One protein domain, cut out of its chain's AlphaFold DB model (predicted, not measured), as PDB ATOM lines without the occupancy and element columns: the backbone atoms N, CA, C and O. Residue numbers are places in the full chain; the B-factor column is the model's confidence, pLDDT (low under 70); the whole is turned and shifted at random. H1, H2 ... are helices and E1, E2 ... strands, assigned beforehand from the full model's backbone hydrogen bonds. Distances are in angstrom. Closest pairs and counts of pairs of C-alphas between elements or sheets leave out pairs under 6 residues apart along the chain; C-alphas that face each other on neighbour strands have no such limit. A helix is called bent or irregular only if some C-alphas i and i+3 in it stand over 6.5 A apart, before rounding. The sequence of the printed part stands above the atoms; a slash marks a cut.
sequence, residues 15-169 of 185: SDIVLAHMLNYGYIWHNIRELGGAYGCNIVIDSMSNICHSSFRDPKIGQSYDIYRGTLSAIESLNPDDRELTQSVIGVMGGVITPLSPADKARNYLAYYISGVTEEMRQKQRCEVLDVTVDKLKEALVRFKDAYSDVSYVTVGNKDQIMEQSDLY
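This is residues 15 to 169 of the 185 residues of an uncharacterized protein of Eubacterium sp (UniProt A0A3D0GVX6). A two-stranded hairpin, E1 and E2, has the long kinked helix H1 packed on one face, mostly along E1, with H2 beside H1 and nearer E2; the hairpin's other face is bare. At the start of H1, H3 and H5 lie side by side and H6 crosses, while H4 and H7 lie far out at opposite ends of the domain, residues 101 to 107, mostly in H4, sticking out. The printed part has 155 residues, with seven named helices and two named strands in the order H1 E1 E2 H2 H3 H4 H5 H6 H7. The sheet E1 - E2 is antiparallel and the class is mostly helix. The whole is compact, with a radius of gyration of the C-alphas of 17.3 A and spans of 50 by 38 by 28 A.

E1 is residues 40 to 45, 16.8 A long, and E2 is residues 51 to 56, 16.7 A. H1, residues 15 to 35, runs 27.6 A from C-alpha 15 at (-15.563, -21.275, 56.831), with a kink of 32 degrees near residue 29. H2, residues 61 to 76, is 24.2 A long with a kink of 35 degrees near residue 69. Both are irregular, but only just: C-alphas 26 and 29 are 6.6 A apart, and C-alphas 69 and 72 are 6.7 A apart. H3 is residues 82 to 96, 21.1 A; H4 residues 102 to 115, 20.0 A; H5 residues 119 to 130, 16.6 A; H6 residues 134 to 147, 20.1 A. H7, residues 159 to 163, ends at C-alpha 163 at (-10.398, 17.514, 56.960).

E1 and E2 form a hairpin at 167 degrees, with N 42 and O 54 2.9 A apart and N 56 and O 40 2.8 A apart, within hydrogen-bond range. The closest C-alphas of H1 and E1, Asn 24 and Ile 43, are 5.5 A apart. H1 is the hub, touching four helices. With residues 23 to 32 it touches H2, closest C-alphas Ile 32 and Ser 64 at 6.2 A, at a steep tilt of 40 degrees, opposite ways. Its residues 17 to 22 touch H3 about perpendicular at 83 degrees, closest C-alphas Met 22 and Ser 88 at 6.2 A. Its residues 15 to 19 touch H6, closest C-alphas Asp 16 and Ala 140 at 5.4 A. H1 and H5 touch only at their ends, closest C-alphas Ser 15 and Val 129 at 6.1 A. H3 residues 89 to 93 touch H5 at a shallow tilt of 26 degrees, opposite ways, closest C-alphas Val 89 and Val 129 at 6.3 A. H4 and H7 touch no helix. In H4, H5, H6 and H7 every O i to N i+4 pair is within hydrogen-bond range; in H1 13 of 17 are, in H2 10 of 12, in H3 10 of 11.

The C-alphas farthest apart, those of Glu 120 and Asp 160, are 50.5 A apart. The printed part has no cut. The link H6 to H7 is long, with 11 residues; the other links are tight. The mean pLDDT of the printed part is 92.9, and no printed residue is under 70.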
ATOM      1  N   SER A  15     -15.755 -21.899  58.147       94.19
ATOM      2  CA  SER A  15     -15.563 -21.275  56.831       94.19
ATOM      3  C   SER A  15     -15.515 -19.749  56.878       94.19
ATOM      4  O   SER A  15     -14.750 -19.157  56.122       94.19
ATOM      5  N   ASP A  16     -16.274 -19.111  57.776       92.75
ATOM      6  CA  ASP A  16     -16.244 -17.649  57.908       92.75
ATOM      7  C   ASP A  16     -14.888 -17.190  58.465       92.75
ATOM      8  O   ASP A  16     -14.316 -16.210  57.995       92.75
ATOM      9  N   ILE A  17     -14.342 -17.934  59.436       93.81
ATOM     10  CA  ILE A  17     -13.034 -17.642  60.037       93.81
ATOM     11  C   ILE A  17     -11.913 -17.813  59.008       93.81
ATOM     12  O   ILE A  17     -11.028 -16.961  58.917       93.81
ATOM     13  N   VAL A  18     -11.945 -18.897  58.227       95.25
ATOM     14  CA  VAL A  18     -10.943 -19.137  57.178       95.25
ATOM     15  C   VAL A  18     -11.019 -18.053  56.107       95.25
ATOM     16  O   VAL A  18      -9.987 -17.491  55.753       95.25
ATOM     17  N   LEU A  19     -12.219 -17.690  55.648       93.88
ATOM     18  CA  LEU A  19     -12.392 -16.612  54.677       93.88
ATOM     19  C   LEU A  19     -11.863 -15.269  55.208       93.88
ATOM     20  O   LEU A  19     -11.138 -14.574  54.500       93.88
ATOM     21  N   ALA A  20     -12.155 -14.924  56.466       93.44
ATOM     22  CA  ALA A  20     -11.623 -13.714  57.094       93.44
ATOM     23  C   ALA A  20     -10.091 -13.711  57.113       93.44
ATOM     24  O   ALA A  20      -9.470 -12.708  56.774       93.44
ATOM     25  N   HIS A  21      -9.482 -14.845  57.473       94.69
ATOM     26  CA  HIS A  21      -8.032 -15.011  57.491       94.69
ATOM     27  C   HIS A  21      -7.424 -14.825  56.096       94.69
ATOM     28  O   HIS A  21      -6.454 -14.085  55.937       94.69
ATOM     29  N   MET A  22      -8.030 -15.442  55.081       94.69
ATOM     30  CA  MET A  22      -7.604 -15.315  53.688       94.69
ATOM     31  C   MET A  22      -7.658 -13.869  53.201       94.69
ATOM     32  O   MET A  22      -6.691 -13.378  52.631       94.69
ATOM     33  N   LEU A  23      -8.757 -13.158  53.460       93.94
ATOM     34  CA  LEU A  23      -8.892 -11.753  53.075       93.94
ATOM     35  C   LEU A  23      -7.914 -10.860  53.838       93.94
ATOM     36  O   LEU A  23      -7.346  -9.928  53.265       93.94
ATOM     37  N   ASN A  24      -7.688 -11.160  55.117       94.56
ATOM     38  CA  ASN A  24      -6.783 -10.392  55.950       94.56
ATOM     39  C   ASN A  24      -5.361 -10.411  55.387       94.56
ATOM     40  O   ASN A  24      -4.779  -9.352  55.176       94.56
ATOM     41  N   TYR A  25      -4.817 -11.594  55.094       92.62
ATOM     42  CA  TYR A  25      -3.434 -11.728  54.628       92.62
ATOM     43  C   TYR A  25      -3.278 -11.620  53.108       92.62
ATOM     44  O   TYR A  25      -2.252 -11.135  52.643       92.62
ATOM     45  N   GLY A  26      -4.286 -12.026  52.335       91.25
ATOM     46  CA  GLY A  26      -4.248 -12.011  50.871       91.25
ATOM     47  C   GLY A  26      -4.635 -10.673  50.240       91.25
ATOM     48  O   GLY A  26      -4.171 -10.366  49.148       91.25
ATOM     49  N   TYR A  27      -5.458  -9.857  50.911       94.88
ATOM     50  CA  TYR A  27      -5.947  -8.593  50.349       94.88
ATOM     51  C   TYR A  27      -5.626  -7.387  51.235       94.88
ATOM     52  O   TYR A  27      -4.931  -6.470  50.793       94.88
ATOM     53  N   ILE A  28      -6.085  -7.380  52.486       96.31
ATOM     54  CA  ILE A  28      -5.957  -6.208  53.364       96.31
ATOM     55  C   ILE A  28      -4.501  -5.933  53.732       96.31
ATOM     56  O   ILE A  28      -4.035  -4.807  53.584       96.31
ATOM     57  N   TRP A  29      -3.758  -6.958  54.148       96.31
ATOM     58  CA  TRP A  29      -2.344  -6.834  54.497       96.31
ATOM     59  C   TRP A  29      -1.515  -6.297  53.333       96.31
ATOM     60  O   TRP A  29      -0.788  -5.316  53.488       96.31
ATOM     61  N   HIS A  30      -1.678  -6.884  52.149       95.69
ATOM     62  CA  HIS A  30      -0.962  -6.447  50.959       95.69
ATOM     63  C   HIS A  30      -1.264  -4.977  50.616       95.69
ATOM     64  O   HIS A  30      -0.358  -4.156  50.470       95.69
ATOM     65  N   ASN A  31      -2.541  -4.601  50.549       97.31
ATOM     66  CA  ASN A  31      -2.919  -3.272  50.070       97.31
ATOM     67  C   ASN A  31      -2.728  -2.165  51.119       97.31
ATOM     68  O   ASN A  31      -2.227  -1.093  50.784       97.31
ATOM     69  N   ILE A  32      -3.088  -2.403  52.383       97.62
ATOM     70  CA  ILE A  32      -3.066  -1.369  53.432       97.62
ATOM     71  C   ILE A  32      -1.703  -1.276  54.111       97.62
ATOM     72  O   ILE A  32      -1.195  -0.179  54.348       97.62
ATOM     73  N   ARG A  33      -1.073  -2.414  54.416       97.38
ATOM     74  CA  ARG A  33       0.226  -2.416  55.092       97.38
ATOM     75  C   ARG A  33       1.375  -2.323  54.098       97.38
ATOM     76  O   ARG A  33       2.178  -1.402  54.211       97.38
ATOM     77  N   GLU A  34       1.480  -3.257  53.156       96.50
ATOM     78  CA  GLU A  34       2.667  -3.344  52.289       96.50
ATOM     79  C   GLU A  34       2.725  -2.194  51.277       96.50
ATOM     80  O   GLU A  34       3.753  -1.528  51.169       96.50
ATOM     81  N   LEU A  35       1.619  -1.919  50.581       96.75
ATOM     82  CA  LEU A  35       1.529  -0.827  49.601       96.75
ATOM     83  C   LEU A  35       1.079   0.509  50.226       96.75
ATOM     84  O   LEU A  35       1.490   1.592  49.793       96.75
ATOM     85  N   GLY A  36       0.209   0.448  51.234       95.94
ATOM     86  CA  GLY A  36      -0.362   1.623  51.898       95.94
ATOM     87  C   GLY A  36       0.567   2.261  52.935       95.94
ATOM     88  O   GLY A  36       0.546   3.480  53.094       95.94
ATOM     89  N   GLY A  37       1.439   1.471  53.573       97.25
ATOM     90  CA  GLY A  37       2.398   1.938  54.576       97.25
ATOM     91  C   GLY A  37       1.845   2.030  56.001       97.25
ATOM     92  O   GLY A  37       2.520   2.582  56.872       97.25
ATOM     93  N   ALA A  38       0.645   1.506  56.269       97.88
ATOM     94  CA  ALA A  38       0.114   1.435  57.627       97.88
ATOM     95  C   ALA A  38       0.965   0.509  58.511       97.88
ATOM     96  O   ALA A  38       1.498  -0.500  58.051       97.88
ATOM     97  N   TYR A  39       1.063   0.796  59.813       96.75
ATOM     98  CA  TYR A  39       1.796  -0.090  60.729       96.75
ATOM     99  C   TYR A  39       1.061  -1.407  60.990       96.75
ATOM    100  O   TYR A  39       1.695  -2.425  61.269       96.75
ATOM    101  N   GLY A  40      -0.267  -1.403  60.937       94.62
ATOM    102  CA  GLY A  40      -1.083  -2.593  61.125       94.62
ATOM    103  C   GLY A  40      -2.425  -2.460  60.431       94.62
ATOM    104  O   GLY A  40      -2.916  -1.357  60.220       94.62
ATOM    105  N   CYS A  41      -3.007  -3.599  60.092       96.62
ATOM    106  CA  CYS A  41      -4.348  -3.700  59.550       96.62
ATOM    107  C   CYS A  41      -4.928  -5.066  59.907       96.62
ATOM    108  O   CYS A  41      -4.169  -6.017  60.121       96.62
ATOM    109  N   ASN A  42      -6.250  -5.146  60.021       94.12
ATOM    110  CA  ASN A  42      -6.917  -6.390  60.358       94.12
ATOM    111  C   ASN A  42      -8.369  -6.431  59.872       94.12
ATOM    112  O   ASN A  42      -9.057  -5.408  59.907       94.12
ATOM    113  N   ILE A  43      -8.838  -7.636  59.548       92.06
ATOM    114  CA  ILE A  43     -10.260  -7.988  59.491       92.06
ATOM    115  C   ILE A  43     -10.601  -8.821  60.725       92.06
ATOM    116  O   ILE A  43      -9.940  -9.820  61.014       92.06
ATOM    117  N   VAL A  44     -11.656  -8.437  61.439       87.94
ATOM    118  CA  VAL A  44     -12.211  -9.210  62.557       87.94
ATOM    119  C   VAL A  44     -13.649  -9.581  62.250       87.94
ATOM    120  O   VAL A  44     -14.400  -8.767  61.718       87.94
ATOM    121  N   ILE A  45     -14.026 -10.803  62.626       86.94
ATOM    122  CA  ILE A  45     -15.409 -11.273  62.583       86.94
ATOM    123  C   ILE A  45     -15.811 -11.735  63.964       86.94
ATOM    124  O   ILE A  45     -15.115 -12.544  64.581       86.94
ATOM    125  N   ASP A  46     -16.928 -11.205  64.444       82.88
ATOM    126  CA  ASP A  46     -17.472 -11.593  65.734       82.88
ATOM    127  C   ASP A  46     -18.426 -12.799  65.634       82.88
ATOM    128  O   ASP A  46     -18.700 -13.366  64.573       82.88
ATOM    129  N   SER A  47     -18.940 -13.219  66.785       74.19
ATOM    130  CA  SER A  47     -19.878 -14.335  66.909       74.19
ATOM    131  C   SER A  47     -21.236 -14.100  66.236       74.19
ATOM    132  O   SER A  47     -21.948 -15.070  65.954       74.19
ATOM    133  N   MET A  48     -21.599 -12.843  65.972       73.75
ATOM    134  CA  MET A  48     -22.817 -12.456  65.261       73.75
ATOM    135  C   MET A  48     -22.587 -12.272  63.757       73.75
ATOM    136  O   MET A  48     -23.528 -11.918  63.052       73.75
ATOM    137  N   SER A  49     -21.381 -12.574  63.266       74.12
ATOM    138  CA  SER A  49     -20.968 -12.357  61.878       74.12
ATOM    139  C   SER A  49     -20.876 -10.878  61.485       74.12
ATOM    140  O   SER A  49     -20.896 -10.573  60.295       74.12
ATOM    141  N   ASN A  50     -20.721  -9.963  62.451       84.56
ATOM    142  CA  ASN A  50     -20.333  -8.593  62.127       84.56
ATOM    143  C   ASN A  50     -18.875  -8.581  61.684       84.56
ATOM    144  O   ASN A  50     -18.029  -9.240  62.297       84.56
ATOM    145  N   ILE A  51     -18.584  -7.806  60.644       89.19
ATOM    146  CA  ILE A  51     -17.247  -7.677  60.075       89.19
ATOM    147  C   ILE A  51     -16.730  -6.281  60.389       89.19
ATOM    148  O   ILE A  51     -17.395  -5.286  60.118       89.19
ATOM    149  N   CYS A  52     -15.528  -6.210  60.946       92.44
ATOM    150  CA  CYS A  52     -14.842  -4.956  61.201       92.44
ATOM    151  C   CYS A  52     -13.495  -4.950  60.486       92.44
ATOM    152  O   CYS A  52     -12.681  -5.860  60.659       92.44
ATOM    153  N   HIS A  53     -13.270  -3.898  59.705       94.44
ATOM    154  CA  HIS A  53     -11.978  -3.577  59.117       94.44
ATOM    155  C   HIS A  53     -11.305  -2.517  59.960       94.44
ATOM    156  O   HIS A  53     -11.947  -1.582  60.433       94.44
ATOM    157  N   SER A  54     -10.001  -2.647  60.134       95.88
ATOM    158  CA  SER A  54      -9.233  -1.672  60.892       95.88
ATOM    159  C   SER A  54      -7.841  -1.511  60.316       95.88
ATOM    160  O   SER A  54      -7.235  -2.474  59.844       95.88
ATOM    161  N   SER A  55      -7.316  -0.298  60.426       97.56
ATOM    162  CA  SER A  55      -5.909   0.015  60.223       97.56
ATOM    163  C   SER A  55      -5.383   0.820  61.405       97.56
ATOM    164  O   SER A  55      -6.132   1.453  62.149       97.56
ATOM    165  N   PHE A  56      -4.078   0.737  61.639       97.00
ATOM    166  CA  PHE A  56      -3.423   1.349  62.785       97.00
ATOM    167  C   PHE A  56      -2.141   2.056  62.360       97.00
ATOM    168  O   PHE A  56      -1.293   1.470  61.682       97.00
ATOM    169  N   ARG A  57      -2.000   3.317  62.802       96.00
ATOM    170  CA  ARG A  57      -0.965   4.263  62.337       96.00
ATOM    171  C   ARG A  57      -0.909   4.294  60.810       96.00
ATOM    172  O   ARG A  57       0.136   4.066  60.206       96.00
ATOM    173  N   ASP A  58      -2.079   4.489  60.225       97.38
ATOM    174  CA  ASP A  58      -2.295   4.491  58.790       97.38
ATOM    175  C   ASP A  58      -2.121   5.911  58.231       97.38
ATOM    176  O   ASP A  58      -2.835   6.817  58.667       97.38
ATOM    177  N   PRO A  59      -1.172   6.142  57.306       95.75
ATOM    178  CA  PRO A  59      -0.964   7.459  56.723       95.75
ATOM    179  C   PRO A  59      -1.983   7.832  55.631       95.75
ATOM    180  O   PRO A  59      -1.995   8.994  55.225       95.75
ATOM    181  N   LYS A  60      -2.800   6.895  55.121       95.75
ATOM    182  CA  LYS A  60      -3.592   7.088  53.892       95.75
ATOM    183  C   LYS A  60      -5.079   6.768  54.064       95.75
ATOM    184  O   LYS A  60      -5.594   5.795  53.519       95.75
ATOM    185  N   ILE A  61      -5.787   7.670  54.739       95.44
ATOM    186  CA  ILE A  61      -7.223   7.561  55.052       95.44
ATOM    187  C   ILE A  61      -8.080   7.228  53.816       95.44
ATOM    188  O   ILE A  61      -8.791   6.226  53.824       95.44
ATOM    189  N   GLY A  62      -8.007   8.047  52.759       95.12
ATOM    190  CA  GLY A  62      -8.839   7.856  51.564       95.12
ATOM    191  C   GLY A  62      -8.525   6.556  50.819       95.12
ATOM    192  O   GLY A  62      -9.433   5.820  50.447       95.12
ATOM    193  N   GLN A  63      -7.239   6.203  50.696       96.56
ATOM    194  CA  GLN A  63      -6.844   4.949  50.046       96.56
ATOM    195  C   GLN A  63      -7.365   3.729  50.820       96.56
ATOM    196  O   GLN A  63      -7.864   2.784  50.211       96.56
ATOM    197  N   SER A  64      -7.263   3.737  52.150       96.75
ATOM    198  CA  SER A  64      -7.760   2.640  52.983       96.75
ATOM    199  C   SER A  64      -9.279   2.507  52.899       96.75
ATOM    200  O   SER A  64      -9.771   1.386  52.792       96.75
ATOM    201  N   TYR A  65     -10.016   3.622  52.851       94.81
ATOM    202  CA  TYR A  65     -11.460   3.618  52.603       94.81
ATOM    203  C   TYR A  65     -11.817   2.903  51.289       94.81
ATOM    204  O   TYR A  65     -12.650   1.990  51.282       94.81
ATOM    205  N   ASP A  66     -11.137   3.245  50.193       95.38
ATOM    206  CA  ASP A  66     -11.362   2.611  48.891       95.38
ATOM    207  C   ASP A  66     -11.018   1.116  48.904       95.38
ATOM    208  O   ASP A  66     -11.766   0.300  48.357       95.38
ATOM    209  N   ILE A  67      -9.925   0.730  49.573       96.12
ATOM    210  CA  ILE A  67      -9.539  -0.678  49.742       96.12
ATOM    211  C   ILE A  67     -10.613  -1.440  50.527       96.12
ATOM    212  O   ILE A  67     -11.014  -2.529  50.116       96.12
ATOM    213  N   TYR A  68     -11.140  -0.874  51.616       94.38
ATOM    214  CA  TYR A  68     -12.209  -1.518  52.381       94.38
ATOM    215  C   TYR A  68     -13.454  -1.754  51.524       94.38
ATOM    216  O   TYR A  68     -13.991  -2.866  51.533       94.38
ATOM    217  N   ARG A  69     -13.864  -0.772  50.710       91.31
ATOM    218  CA  ARG A  69     -14.979  -0.931  49.757       91.31
ATOM    219  C   ARG A  69     -14.676  -1.946  48.654       91.31
ATOM    220  O   ARG A  69     -15.573  -2.673  48.230       91.31
ATOM    221  N   GLY A  70     -13.418  -2.045  48.232       92.56
ATOM    222  CA  GLY A  70     -12.936  -3.032  47.267       92.56
ATOM    223  C   GLY A  70     -12.940  -4.478  47.775       92.56
ATOM    224  O   GLY A  70     -12.824  -5.404  46.969       92.56
ATOM    225  N   THR A  71     -13.130  -4.703  49.082       91.81
ATOM    226  CA  THR A  71     -13.109  -6.055  49.664       91.81
ATOM    227  C   THR A  71     -14.171  -6.970  49.058       91.81
ATOM    228  O   THR A  71     -13.895  -8.146  48.844       91.81
ATOM    229  N   LEU A  72     -15.362  -6.459  48.719       88.44
ATOM    230  CA  LEU A  72     -16.404  -7.269  48.073       88.44
ATOM    231  C   LEU A  72     -15.962  -7.800  46.704       88.44
ATOM    232  O   LEU A  72     -16.161  -8.976  46.405       88.44
ATOM    233  N   SER A  73     -15.298  -6.970  45.903       90.94
ATOM    234  CA  SER A  73     -14.746  -7.397  44.614       90.94
ATOM    235  C   SER A  73     -13.605  -8.406  44.791       90.94
ATOM    236  O   SER A  73     -13.479  -9.351  44.008       90.94
ATOM    237  N   ALA A  74     -12.788  -8.239  45.837       90.50
ATOM    238  CA  ALA A  74     -11.731  -9.188  46.185       90.50
ATOM    239  C   ALA A  74     -12.300 -10.554  46.606       90.50
ATOM    240  O   ALA A  74     -11.805 -11.587  46.167       90.50
ATOM    241  N   ILE A  75     -13.382 -10.552  47.391       87.88
ATOM    242  CA  ILE A  75     -14.170 -11.733  47.774       87.88
ATOM    243  C   ILE A  75     -14.701 -12.454  46.529       87.88
ATOM    244  O   ILE A  75     -14.579 -13.669  46.423       87.88
ATOM    245  N   GLU A  76     -15.273 -11.726  45.570       87.38
ATOM    246  CA  GLU A  76     -15.835 -12.311  44.343       87.38
ATOM    247  C   GLU A  76     -14.793 -12.949  43.430       87.38
ATOM    248  O   GLU A  76     -15.079 -13.940  42.760       87.38
ATOM    249  N   SER A  77     -13.591 -12.383  43.420       88.56
ATOM    250  CA  SER A  77     -12.477 -12.867  42.605       88.56
ATOM    251  C   SER A  77     -11.661 -13.959  43.305       88.56
ATOM    252  O   SER A  77     -10.709 -14.478  42.724       88.56
ATOM    253  N   LEU A  78     -12.004 -14.303  44.551       88.75
ATOM    254  CA  LEU A  78     -11.263 -15.263  45.357       88.75
ATOM    255  C   LEU A  78     -11.467 -16.684  44.812       88.75
ATOM    256  O   LEU A  78     -12.553 -17.255  44.896       88.75
ATOM    257  N   ASN A  79     -10.396 -17.270  44.289       89.06
ATOM    258  CA  ASN A  79     -10.375 -18.645  43.801       89.06
ATOM    259  C   ASN A  79      -9.086 -19.331  44.274       89.06
ATOM    260  O   ASN A  79      -8.133 -19.415  43.496       89.06
ATOM    261  N   PRO A  80      -9.030 -19.743  45.552       90.12
ATOM    262  CA  PRO A  80      -7.804 -20.245  46.140       90.12
ATOM    263  C   PRO A  80      -7.491 -21.645  45.636       90.12
ATOM    264  O   PRO A  80      -8.399 -22.459  45.437       90.12
ATOM    265  N   ASP A  81      -6.207 -21.940  45.484       92.38
ATOM    266  CA  ASP A  81      -5.772 -23.315  45.273       92.38
ATOM    267  C   ASP A  81      -5.756 -24.121  46.591       92.38
ATOM    268  O   ASP A  81      -5.898 -23.588  47.700       92.38
ATOM    269  N   ASP A  82      -5.585 -25.442  46.484       92.38
ATOM    270  CA  ASP A  82      -5.562 -26.341  47.646       92.38
ATOM    271  C   ASP A  82      -4.456 -25.978  48.649       92.38
ATOM    272  O   ASP A  82      -4.597 -26.193  49.860       92.38
ATOM    273  N   ARG A  83      -3.340 -25.424  48.164       94.62
ATOM    274  CA  ARG A  83      -2.210 -25.036  49.002       94.62
ATOM    275  C   ARG A  83      -2.550 -23.785  49.803       94.62
ATOM    276  O   ARG A  83      -2.311 -23.784  51.008       94.62
ATOM    277  N   GLU A  84      -3.097 -22.755  49.172       94.06
ATOM    278  CA  GLU A  84      -3.542 -21.519  49.822       94.06
ATOM    279  C   GLU A  84      -4.622 -21.805  50.866       94.06
ATOM    280  O   GLU A  84      -4.558 -21.298  51.992       94.06
ATOM    281  N   LEU A  85      -5.574 -22.684  50.532       95.12
ATOM    282  CA  LEU A  85      -6.601 -23.121  51.469       95.12
ATOM    283  C   LEU A  85      -5.982 -23.827  52.681       95.12
ATOM    284  O   LEU A  85      -6.246 -23.450  53.823       95.12
ATOM    285  N   THR A  86      -5.102 -24.802  52.443       96.25
ATOM    286  CA  THR A  86      -4.413 -25.548  53.508       96.25
ATOM    287  C   THR A  86      -3.591 -24.622  54.405       96.25
ATOM    288  O   THR A  86      -3.650 -24.726  55.631       96.25
ATOM    289  N   GLN A  87      -2.840 -23.687  53.819       96.44
ATOM    290  CA  GLN A  87      -2.060 -22.705  54.572       96.44
ATOM    291  C   GLN A  87      -2.953 -21.815  55.438       96.44
ATOM    292  O   GLN A  87      -2.610 -21.552  56.590       96.44
ATOM    293  N   SER A  88      -4.115 -21.419  54.923       96.56
ATOM    294  CA  SER A  88      -5.085 -20.617  55.669       96.56
ATOM    295  C   SER A  88      -5.688 -21.395  56.839       96.56
ATOM    296  O   SER A  88      -5.771 -20.864  57.945       96.56
ATOM    297  N   VAL A  89      -6.025 -22.676  56.650       97.19
ATOM    298  CA  VAL A  89      -6.467 -23.559  57.747       97.19
ATOM    299  C   VAL A  89      -5.388 -23.673  58.825       97.19
ATOM    300  O   VAL A  89      -5.684 -23.525  60.011       97.19
ATOM    301  N   ILE A  90      -4.126 -23.879  58.433       97.19
ATOM    302  CA  ILE A  90      -2.995 -23.937  59.372       97.19
ATOM    303  C   ILE A  90      -2.849 -22.610  60.128       97.19
ATOM    304  O   ILE A  90      -2.691 -22.623  61.350       97.19
ATOM    305  N   GLY A  91      -2.931 -21.477  59.427       96.19
ATOM    306  CA  GLY A  91      -2.835 -20.142  60.014       96.19
ATOM    307  C   GLY A  91      -3.920 -19.884  61.060       96.19
ATOM    308  O   GLY A  91      -3.617 -19.450  62.174       96.19
ATOM    309  N   VAL A  92      -5.172 -20.229  60.748       96.12
ATOM    310  CA  VAL A  92      -6.292 -20.145  61.697       96.12
ATOM    311  C   VAL A  92      -6.060 -21.059  62.901       96.12
ATOM    312  O   VAL A  92      -6.158 -20.615  64.048       96.12
ATOM    313  N   MET A  93      -5.712 -22.326  62.666       96.44
ATOM    314  CA  MET A  93      -5.507 -23.295  63.743       96.44
ATOM    315  C   MET A  93      -4.342 -22.922  64.658       96.44
ATOM    316  O   MET A  93      -4.441 -23.143  65.864       96.44
ATOM    317  N   GLY A  94      -3.284 -22.299  64.129       95.50
ATOM    318  CA  GLY A  94      -2.171 -21.772  64.920       95.50
ATOM    319  C   GLY A  94      -2.628 -20.790  66.004       95.50
ATOM    320  O   GLY A  94      -2.198 -20.892  67.155       95.50
ATOM    321  N   GLY A  95      -3.573 -19.902  65.677       91.25
ATOM    322  CA  GLY A  95      -4.192 -19.004  66.656       91.25
ATOM    323  C   GLY A  95      -5.016 -19.753  67.707       91.25
ATOM    324  O   GLY A  95      -4.905 -19.480  68.901       91.25
ATOM    325  N   VAL A  96      -5.787 -20.757  67.282       90.31
ATOM    326  CA  VAL A  96      -6.648 -21.561  68.169       90.31
ATOM    327  C   VAL A  96      -5.844 -22.368  69.195       90.31
ATOM    328  O   VAL A  96      -6.271 -22.498  70.343       90.31
ATOM    329  N   ILE A  97      -4.694 -22.920  68.800       91.31
ATOM    330  CA  ILE A  97      -3.879 -23.809  69.649       91.31
ATOM    331  C   ILE A  97      -2.750 -23.083  70.386       91.31
ATOM    332  O   ILE A  97      -1.896 -23.731  70.996       91.31
ATOM    333  N   THR A  98      -2.724 -21.750  70.334       94.06
ATOM    334  CA  THR A  98      -1.678 -20.951  70.976       94.06
ATOM    335  C   THR A  98      -1.608 -21.266  72.479       94.06
ATOM    336  O   THR A  98      -2.630 -21.203  73.172       94.06
ATOM    337  N   PRO A  99      -0.423 -21.604  73.026       94.62
ATOM    338  CA  PRO A  99      -0.268 -21.832  74.456       94.62
ATOM    339  C   PRO A  99      -0.619 -20.581  75.263       94.62
ATOM    340  O   PRO A  99      -0.050 -19.512  75.061       94.62
ATOM    341  N   LEU A 100      -1.535 -20.737  76.215       95.19
ATOM    342  CA  LEU A 100      -1.986 -19.656  77.088       95.19
ATOM    343  C   LEU A 100      -1.445 -19.817  78.510       95.19
ATOM    344  O   LEU A 100      -1.362 -20.938  79.034       95.19
ATOM    345  N   SER A 101      -1.153 -18.688  79.159       97.69
ATOM    346  CA  SER A 101      -0.852 -18.656  80.590       97.69
ATOM    347  C   SER A 101      -2.068 -19.119  81.415       97.69
ATOM    348  O   SER A 101      -3.204 -19.067  80.928       97.69
ATOM    349  N   PRO A 102      -1.891 -19.553  82.676       97.62
ATOM    350  CA  PRO A 102      -3.022 -19.894  83.541       97.62
ATOM    351  C   PRO A 102      -4.047 -18.756  83.682       97.62
ATOM    352  O   PRO A 102      -5.250 -19.009  83.668       97.62
ATOM    353  N   ALA A 103      -3.578 -17.506  83.758       97.88
ATOM    354  CA  ALA A 103      -4.440 -16.332  83.866       97.88
ATOM    355  C   ALA A 103      -5.270 -16.106  82.591       97.88
ATOM    356  O   ALA A 103      -6.471 -15.851  82.674       97.88
ATOM    357  N   ASP A 104      -4.663 -16.259  81.411       96.44
ATOM    358  CA  ASP A 104      -5.369 -16.087  80.135       96.44
ATOM    359  C   ASP A 104      -6.369 -17.216  79.887       96.44
ATOM    360  O   ASP A 104      -7.485 -16.963  79.432       96.44
ATOM    361  N   LYS A 105      -6.025 -18.454  80.272       95.25
ATOM    362  CA  LYS A 105      -6.975 -19.575  80.261       95.25
ATOM    363  C   LYS A 105      -8.197 -19.257  81.117       95.25
ATOM    364  O   LYS A 105      -9.317 -19.397  80.634       95.25
ATOM    365  N   ALA A 106      -7.996 -18.804  82.355       96.69
ATOM    366  CA  ALA A 106      -9.095 -18.453  83.255       96.69
ATOM    367  C   ALA A 106      -9.976 -17.332  82.678       96.69
ATOM    368  O   ALA A 106     -11.202 -17.447  82.703       96.69
ATOM    369  N   ARG A 107      -9.365 -16.290  82.096       96.38
ATOM    370  CA  ARG A 107     -10.092 -15.191  81.440       96.38
ATOM    371  C   ARG A 107     -10.946 -15.690  80.272       96.38
ATOM    372  O   ARG A 107     -12.124 -15.349  80.201       96.38
ATOM    373  N   ASN A 108     -10.384 -16.533  79.404       92.75
ATOM    374  CA  ASN A 108     -11.110 -17.092  78.263       92.75
ATOM    375  C   ASN A 108     -12.263 -18.000  78.711       92.75
ATOM    376  O   ASN A 108     -13.378 -17.853  78.221       92.75
ATOM    377  N   TYR A 109     -12.032 -18.893  79.680       93.00
ATOM    378  CA  TYR A 109     -13.090 -19.757  80.216       93.00
ATOM    379  C   TYR A 109     -14.223 -18.963  80.865       93.00
ATOM    380  O   TYR A 109     -15.387 -19.310  80.673       93.00
ATOM    381  N   LEU A 110     -13.909 -17.883  81.584       94.88
ATOM    382  CA  LEU A 110     -14.924 -16.999  82.147       94.88
ATOM    383  C   LEU A 110     -15.744 -16.314  81.044       94.88
ATOM    384  O   LEU A 110     -16.971 -16.302  81.125       94.88
ATOM    385  N   ALA A 111     -15.090 -15.797  79.999       91.62
ATOM    386  CA  ALA A 111     -15.773 -15.188  78.859       91.62
ATOM    387  C   ALA A 111     -16.705 -16.189  78.159       91.62
ATOM    388  O   ALA A 111     -17.856 -15.860  77.876       91.62
ATOM    389  N   TYR A 112     -16.253 -17.428  77.946       90.94
ATOM    390  CA  TYR A 112     -17.083 -18.497  77.390       90.94
ATOM    391  C   TYR A 112     -18.271 -18.847  78.287       90.94
ATOM    392  O   TYR A 112     -19.384 -18.989  77.793       90.94
ATOM    393  N   TYR A 113     -18.054 -18.947  79.599       91.75
ATOM    394  CA  TYR A 113     -19.117 -19.256  80.553       91.75
ATOM    395  C   TYR A 113     -20.202 -18.175  80.569       91.75
ATOM    396  O   TYR A 113     -21.385 -18.491  80.486       91.75
ATOM    397  N   ILE A 114     -19.803 -16.899  80.621       91.38
ATOM    398  CA  ILE A 114     -20.734 -15.760  80.634       91.38
ATOM    399  C   ILE A 114     -21.485 -15.640  79.302       91.38
ATOM    400  O   ILE A 114     -22.670 -15.323  79.296       91.38
ATOM    401  N   SER A 115     -20.818 -15.909  78.178       86.88
ATOM    402  CA  SER A 115     -21.434 -15.851  76.843       86.88
ATOM    403  C   SER A 115     -22.218 -17.112  76.461       86.88
ATOM    404  O   SER A 115     -22.820 -17.149  75.390       86.88
ATOM    405  N   GLY A 116     -22.225 -18.150  77.304       90.75
ATOM    406  CA  GLY A 116     -22.889 -19.423  77.015       90.75
ATOM    407  C   GLY A 116     -22.202 -20.260  75.929       90.75
ATOM    408  O   GLY A 116     -22.799 -21.199  75.410       90.75
ATOM    409  N   VAL A 117     -20.957 -19.943  75.560       90.69
ATOM    410  CA  VAL A 117     -20.194 -20.714  74.571       90.69
ATOM    411  C   VAL A 117     -19.717 -22.016  75.214       90.69
ATOM    412  O   VAL A 117     -18.841 -22.023  76.085       90.69
ATOM    413  N   THR A 118     -20.265 -23.141  74.762       92.75
ATOM    414  CA  THR A 118     -19.916 -24.463  75.298       92.75
ATOM    415  C   THR A 118     -18.652 -25.039  74.653       92.75
ATOM    416  O   THR A 118     -18.160 -24.540  73.635       92.75
ATOM    417  N   GLU A 119     -18.088 -26.092  75.251       92.50
ATOM    418  CA  GLU A 119     -16.939 -26.790  74.659       92.50
ATOM    419  C   GLU A 119     -17.321 -27.501  73.360       92.50
ATOM    420  O   GLU A 119     -16.545 -27.488  72.411       92.50
ATOM    421  N   GLU A 120     -18.536 -28.036  73.274       94.69
ATOM    422  CA  GLU A 120     -19.067 -28.685  72.077       94.69
ATOM    423  C   GLU A 120     -19.167 -27.694  70.915       94.69
ATOM    424  O   GLU A 120     -18.796 -28.026  69.790       94.69
ATOM    425  N   MET A 121     -19.602 -26.457  71.183       93.06
ATOM    426  CA  MET A 121     -19.640 -25.394  70.177       93.06
ATOM    427  C   MET A 121     -18.231 -25.075  69.664       93.06
ATOM    428  O   MET A 121     -17.997 -25.076  68.455       93.06
ATOM    429  N   ARG A 122     -17.264 -24.869  70.569       92.75
ATOM    430  CA  ARG A 122     -15.863 -24.610  70.189       92.75
ATOM    431  C   ARG A 122     -15.254 -25.778  69.422       92.75
ATOM    432  O   ARG A 122     -14.568 -25.567  68.427       92.75
ATOM    433  N   GLN A 123     -15.504 -27.007  69.865       95.19
ATOM    434  CA  GLN A 123     -15.011 -28.204  69.195       95.19
ATOM    435  C   GLN A 123     -15.607 -28.340  67.795       95.19
ATOM    436  O   GLN A 123     -14.867 -28.617  66.855       95.19
ATOM    437  N   LYS A 124     -16.909 -28.084  67.640       94.88
ATOM    438  CA  LYS A 124     -17.569 -28.065  66.334       94.88
ATOM    439  C   LYS A 124     -16.920 -27.045  65.399       94.88
ATOM    440  O   LYS A 124     -16.571 -27.405  64.283       94.88
ATOM    441  N   GLN A 125     -16.687 -25.818  65.861       93.94
ATOM    442  CA  GLN A 125     -16.030 -24.782  65.056       93.94
ATOM    443  C   GLN A 125     -14.609 -25.187  64.637       93.94
ATOM    444  O   GLN A 125     -14.232 -24.981  63.488       93.94
ATOM    445  N   ARG A 126     -13.833 -25.823  65.525       95.94
ATOM    446  CA  ARG A 126     -12.508 -26.366  65.174       95.94
ATOM    447  C   ARG A 126     -12.594 -27.426  64.076       95.94
ATOM    448  O   ARG A 126     -11.811 -27.376  63.135       95.94
ATOM    449  N   CYS A 127     -13.546 -28.352  64.174       96.88
ATOM    450  CA  CYS A 127     -13.790 -29.335  63.116       96.88
ATOM    451  C   CYS A 127     -14.189 -28.654  61.799       96.88
ATOM    452  O   CYS A 127     -13.652 -28.990  60.754       96.88
ATOM    453  N   GLU A 128     -15.057 -27.641  61.844       96.12
ATOM    454  CA  GLU A 128     -15.450 -26.886  60.649       96.12
ATOM    455  C   GLU A 128     -14.277 -26.157  59.976       96.12
ATOM    456  O   GLU A 128     -14.255 -26.081  58.750       96.12
ATOM    457  N   VAL A 129     -13.317 -25.632  60.749       96.94
ATOM    458  CA  VAL A 129     -12.085 -25.020  60.216       96.94
ATOM    459  C   VAL A 129     -11.215 -26.068  59.521       96.94
ATOM    460  O   VAL A 129     -10.711 -25.815  58.432       96.94
ATOM    461  N   LEU A 130     -11.036 -27.238  60.140       97.12
ATOM    462  CA  LEU A 130     -10.210 -28.320  59.592       97.12
ATOM    463  C   LEU A 130     -10.824 -28.951  58.334       97.12
ATOM    464  O   LEU A 130     -10.092 -29.306  57.416       97.12
ATOM    465  N   ASP A 131     -12.152 -29.045  58.282       96.19
ATOM    466  CA  ASP A 131     -12.910 -29.662  57.187       96.19
ATOM    467  C   ASP A 131     -13.418 -28.629  56.166       96.19
ATOM    468  O   ASP A 131     -14.435 -28.853  55.487       96.19
ATOM    469  N   VAL A 132     -12.797 -27.450  56.101       96.38
ATOM    470  CA  VAL A 132     -13.213 -26.411  55.158       96.38
ATOM    471  C   VAL A 132     -12.926 -26.863  53.721       96.38
ATOM    472  O   VAL A 132     -11.910 -27.490  53.431       96.38
ATOM    473  N   THR A 133     -13.829 -26.534  52.802       94.12
ATOM    474  CA  THR A 133     -13.688 -26.827  51.370       94.12
ATOM    475  C   THR A 133     -13.974 -25.570  50.559       94.12
ATOM    476  O   THR A 133     -14.588 -24.627  51.064       94.12
ATOM    477  N   VAL A 134     -13.583 -25.567  49.283       91.25
ATOM    478  CA  VAL A 134     -13.890 -24.465  48.355       91.25
ATOM    479  C   VAL A 134     -15.398 -24.201  48.271       91.25
ATOM    480  O   VAL A 134     -15.821 -23.049  48.238       91.25
ATOM    481  N   ASP A 135     -16.237 -25.237  48.309       91.62
ATOM    482  CA  ASP A 135     -17.692 -25.049  48.275       91.62
ATOM    483  C   ASP A 135     -18.234 -24.418  49.567       91.62
ATOM    484  O   ASP A 135     -19.035 -23.487  49.498       91.62
ATOM    485  N   LYS A 136     -17.728 -24.820  50.744       93.69
ATOM    486  CA  LYS A 136     -18.066 -24.154  52.017       93.69
ATOM    487  C   LYS A 136     -17.580 -22.705  52.058       93.69
ATOM    488  O   LYS A 136     -18.240 -21.852  52.649       93.69
ATOM    489  N   LEU A 137     -16.442 -22.409  51.425       91.88
ATOM    490  CA  LEU A 137     -15.987 -21.031  51.254       91.88
ATOM    491  C   LEU A 137     -16.978 -20.233  50.412       91.88
ATOM    492  O   LEU A 137     -17.340 -19.141  50.829       91.88
ATOM    493  N   LYS A 138     -17.492 -20.773  49.298       89.62
ATOM    494  CA  LYS A 138     -18.511 -20.076  48.489       89.62
ATOM    495  C   LYS A 138     -19.760 -19.722  49.297       89.62
ATOM    496  O   LYS A 138     -20.284 -18.621  49.150       89.62
ATOM    497  N   GLU A 139     -20.208 -20.608  50.182       90.25
ATOM    498  CA  GLU A 139     -21.311 -20.308  51.103       90.25
ATOM    499  C   GLU A 139     -20.961 -19.178  52.087       90.25
ATOM    500  O   GLU A 139     -21.805 -18.331  52.383       90.25
ATOM    501  N   ALA A 140     -19.719 -19.141  52.584       90.56
ATOM    502  CA  ALA A 140     -19.230 -18.051  53.426       90.56
ATOM    503  C   ALA A 140     -19.154 -16.721  52.664       90.56
ATOM    504  O   ALA A 140     -19.537 -15.697  53.226       90.56
ATOM    505  N   LEU A 141     -18.758 -16.727  51.383       87.56
ATOM    506  CA  LEU A 141     -18.739 -15.523  50.542       87.56
ATOM    507  C   LEU A 141     -20.133 -14.883  50.476       87.56
ATOM    508  O   LEU A 141     -20.245 -13.668  50.600       87.56
ATOM    509  N   VAL A 142     -21.197 -15.682  50.330       87.94
ATOM    510  CA  VAL A 142     -22.581 -15.173  50.315       87.94
ATOM    511  C   VAL A 142     -22.925 -14.483  51.636       87.94
ATOM    512  O   VAL A 142     -23.356 -13.334  51.624       87.94
ATOM    513  N   ARG A 143     -22.655 -15.132  52.779       86.31
ATOM    514  CA  ARG A 143     -22.909 -14.538  54.106       86.31
ATOM    515  C   ARG A 143     -22.089 -13.274  54.356       86.31
ATOM    516  O   ARG A 143     -22.581 -12.340  54.978       86.31
ATOM    517  N   PHE A 144     -20.846 -13.242  53.878       86.75
ATOM    518  CA  PHE A 144     -20.002 -12.055  53.965       86.75
ATOM    519  C   PHE A 144     -20.593 -10.897  53.179       86.75
ATOM    520  O   PHE A 144     -20.640  -9.798  53.710       86.75
ATOM    521  N   LYS A 145     -21.068 -11.120  51.948       85.19
ATOM    522  CA  LYS A 145     -21.674 -10.054  51.137       85.19
ATOM    523  C   LYS A 145     -22.847  -9.390  51.855       85.19
ATOM    524  O   LYS A 145     -22.924  -8.165  51.863       85.19
ATOM    525  N   ASP A 146     -23.697 -10.178  52.508       84.19
ATOM    526  CA  ASP A 146     -24.834  -9.653  53.271       84.19
ATOM    527  C   ASP A 146     -24.384  -8.726  54.415       84.19
ATOM    528  O   ASP A 146     -25.017  -7.700  54.670       84.19
ATOM    529  N   ALA A 147     -23.252  -9.030  55.062       82.88
ATOM    530  CA  ALA A 147     -22.699  -8.225  56.154       82.88
ATOM    531  C   ALA A 147     -22.161  -6.848  55.714       82.88
ATOM    532  O   ALA A 147     -21.941  -5.991  56.563       82.88
ATOM    533  N   TYR A 148     -21.970  -6.607  54.412       83.44
ATOM    534  CA  TYR A 148     -21.564  -5.299  53.870       83.44
ATOM    535  C   TYR A 148     -22.751  -4.435  53.418       83.44
ATOM    536  O   TYR A 148     -22.545  -3.377  52.824       83.44
ATOM    537  N   SER A 149     -23.992  -4.870  53.656       81.50
ATOM    538  CA  SER A 149     -25.185  -4.106  53.266       81.50
ATOM    539  C   SER A 149     -25.387  -2.818  54.074       81.50
ATOM    540  O   SER A 149     -25.995  -1.881  53.562       81.50
ATOM    541  N   ASP A 150     -24.849  -2.755  55.294       83.25
ATOM    542  CA  ASP A 150     -24.916  -1.599  56.189       83.25
ATOM    543  C   ASP A 150     -23.556  -1.414  56.881       83.25
ATOM    544  O   ASP A 150     -23.138  -2.247  57.687       83.25
ATOM    545  N   VAL A 151     -22.818  -0.364  56.507       87.25
ATOM    546  CA  VAL A 151     -21.429  -0.147  56.940       87.25
ATOM    547  C   VAL A 151     -21.268   1.272  57.462       87.25
ATOM    548  O   VAL A 151     -21.612   2.239  56.792       87.25
ATOM    549  N   SER A 152     -20.670   1.391  58.644       92.31
ATOM    550  CA  SER A 152     -20.222   2.665  59.208       92.31
ATOM    551  C   SER A 152     -18.706   2.795  59.090       92.31
ATOM    552  O   SER A 152     -17.978   1.821  59.278       92.31
ATOM    553  N   TYR A 153     -18.227   4.010  58.821       93.00
ATOM    554  CA  TYR A 153     -16.803   4.317  58.736       93.00
ATOM    555  C   TYR A 153     -16.414   5.335  59.806       93.00
ATOM    556  O   TYR A 153     -17.048   6.378  59.941       93.00
ATOM    557  N   VAL A 154     -15.380   5.020  60.588       95.38
ATOM    558  CA  VAL A 154     -14.918   5.862  61.695       95.38
ATOM    559  C   VAL A 154     -13.402   5.968  61.645       95.38
ATOM    560  O   VAL A 154     -12.703   4.955  61.662       95.38
ATOM    561  N   THR A 155     -12.901   7.202  61.660       96.06
ATOM    562  CA  THR A 155     -11.465   7.497  61.667       96.06
ATOM    563  C   THR A 155     -11.100   8.308  62.897       96.06
ATOM    564  O   THR A 155     -11.744   9.300  63.227       96.06
ATOM    565  N   VAL A 156     -10.020   7.904  63.561       95.44
ATOM    566  CA  VAL A 156      -9.402   8.648  64.660       95.44
ATOM    567  C   VAL A 156      -7.985   9.006  64.243       95.44
ATOM    568  O   VAL A 156      -7.178   8.121  63.966       95.44
ATOM    569  N   GLY A 157      -7.667  10.298  64.198       93.75
ATOM    570  CA  GLY A 157      -6.373  10.732  63.688       93.75
ATOM    571  C   GLY A 157      -6.158  12.238  63.696       93.75
ATOM    572  O   GLY A 157      -6.821  12.987  64.411       93.75
ATOM    573  N   ASN A 158      -5.171  12.660  62.909       93.81
ATOM    574  CA  ASN A 158      -4.808  14.058  62.751       93.81
ATOM    575  C   ASN A 158      -5.956  14.849  62.095       93.81
ATOM    576  O   ASN A 158      -6.530  14.408  61.100       93.81
ATOM    577  N   LYS A 159      -6.259  16.030  62.648       94.00
ATOM    578  CA  LYS A 159      -7.342  16.898  62.173       94.00
ATOM    579  C   LYS A 159      -7.183  17.268  60.700       94.00
ATOM    580  O   LYS A 159      -8.141  17.127  59.954       94.00
ATOM    581  N   ASP A 160      -6.004  17.719  60.287       94.88
ATOM    582  CA  ASP A 160      -5.777  18.238  58.937       94.88
ATOM    583  C   ASP A 160      -5.961  17.130  57.894       94.88
ATOM    584  O   ASP A 160      -6.708  17.308  56.937       94.88
ATOM    585  N   GLN A 161      -5.410  15.937  58.152       94.44
ATOM    586  CA  GLN A 161      -5.587  14.774  57.270       94.44
ATOM    587  C   GLN A 161      -7.052  14.325  57.153       94.44
ATOM    588  O   GLN A 161      -7.485  13.895  56.086       94.44
ATOM    589  N   ILE A 162      -7.822  14.398  58.244       96.12
ATOM    590  CA  ILE A 162      -9.255  14.064  58.225       96.12
ATOM    591  C   ILE A 162     -10.035  15.125  57.445       96.12
ATOM    592  O   ILE A 162     -10.888  14.776  56.634       96.12
ATOM    593  N   MET A 163      -9.728  16.408  57.650       95.44
ATOM    594  CA  MET A 163     -10.398  17.514  56.960       95.44
ATOM    595  C   MET A 163     -10.123  17.515  55.450       95.44
ATOM    596  O   MET A 163     -11.033  17.806  54.675       95.44
ATOM    597  N   GLU A 164      -8.917  17.133  55.022       96.50
ATOM    598  CA  GLU A 164      -8.581  16.906  53.605       96.50
ATOM    599  C   GLU A 164      -9.443  15.818  52.948       96.50
ATOM    600  O   GLU A 164      -9.578  15.794  51.729       96.50
ATOM    601  N   GLN A 165     -10.016  14.916  53.745       96.12
ATOM    602  CA  GLN A 165     -10.889  13.826  53.311       96.12
ATOM    603  C   GLN A 165     -12.315  14.004  53.861       96.12
ATOM    604  O   GLN A 165     -13.014  13.021  54.100       96.12
ATOM    605  N   SER A 166     -12.734  15.248  54.112       95.12
ATOM    606  CA  SER A 166     -14.005  15.552  54.787       95.12
ATOM    607  C   SER A 166     -15.237  15.038  54.043       95.12
ATOM    608  O   SER A 166     -16.194  14.633  54.695       95.12
ATOM    609  N   ASP A 167     -15.176  14.941  52.714       95.88
ATOM    610  CA  ASP A 167     -16.250  14.396  51.871       95.88
ATOM    611  C   ASP A 167     -16.578  12.916  52.164       95.88
ATOM    612  O   ASP A 167     -17.618  12.420  51.733       95.88
ATOM    613  N   LEU A 168     -15.710  12.192  52.884       94.00
ATOM    614  CA  LEU A 168     -15.940  10.795  53.274       94.00
ATOM    615  C   LEU A 168     -16.827  10.635  54.518       94.00
ATOM    616  O   LEU A 168     -17.191   9.503  54.844       94.00
ATOM    617  N   TYR A 169     -17.123  11.715  55.246       95.38
ATOM    618  CA  TYR A 169     -17.747  11.645  56.569       95.38
ATOM    619  C   TYR A 169     -19.015  12.490  56.654       95.38
ATOM    620  O   TYR A 169     -19.029  13.653  56.260       95.38
TER     621      TYR A 169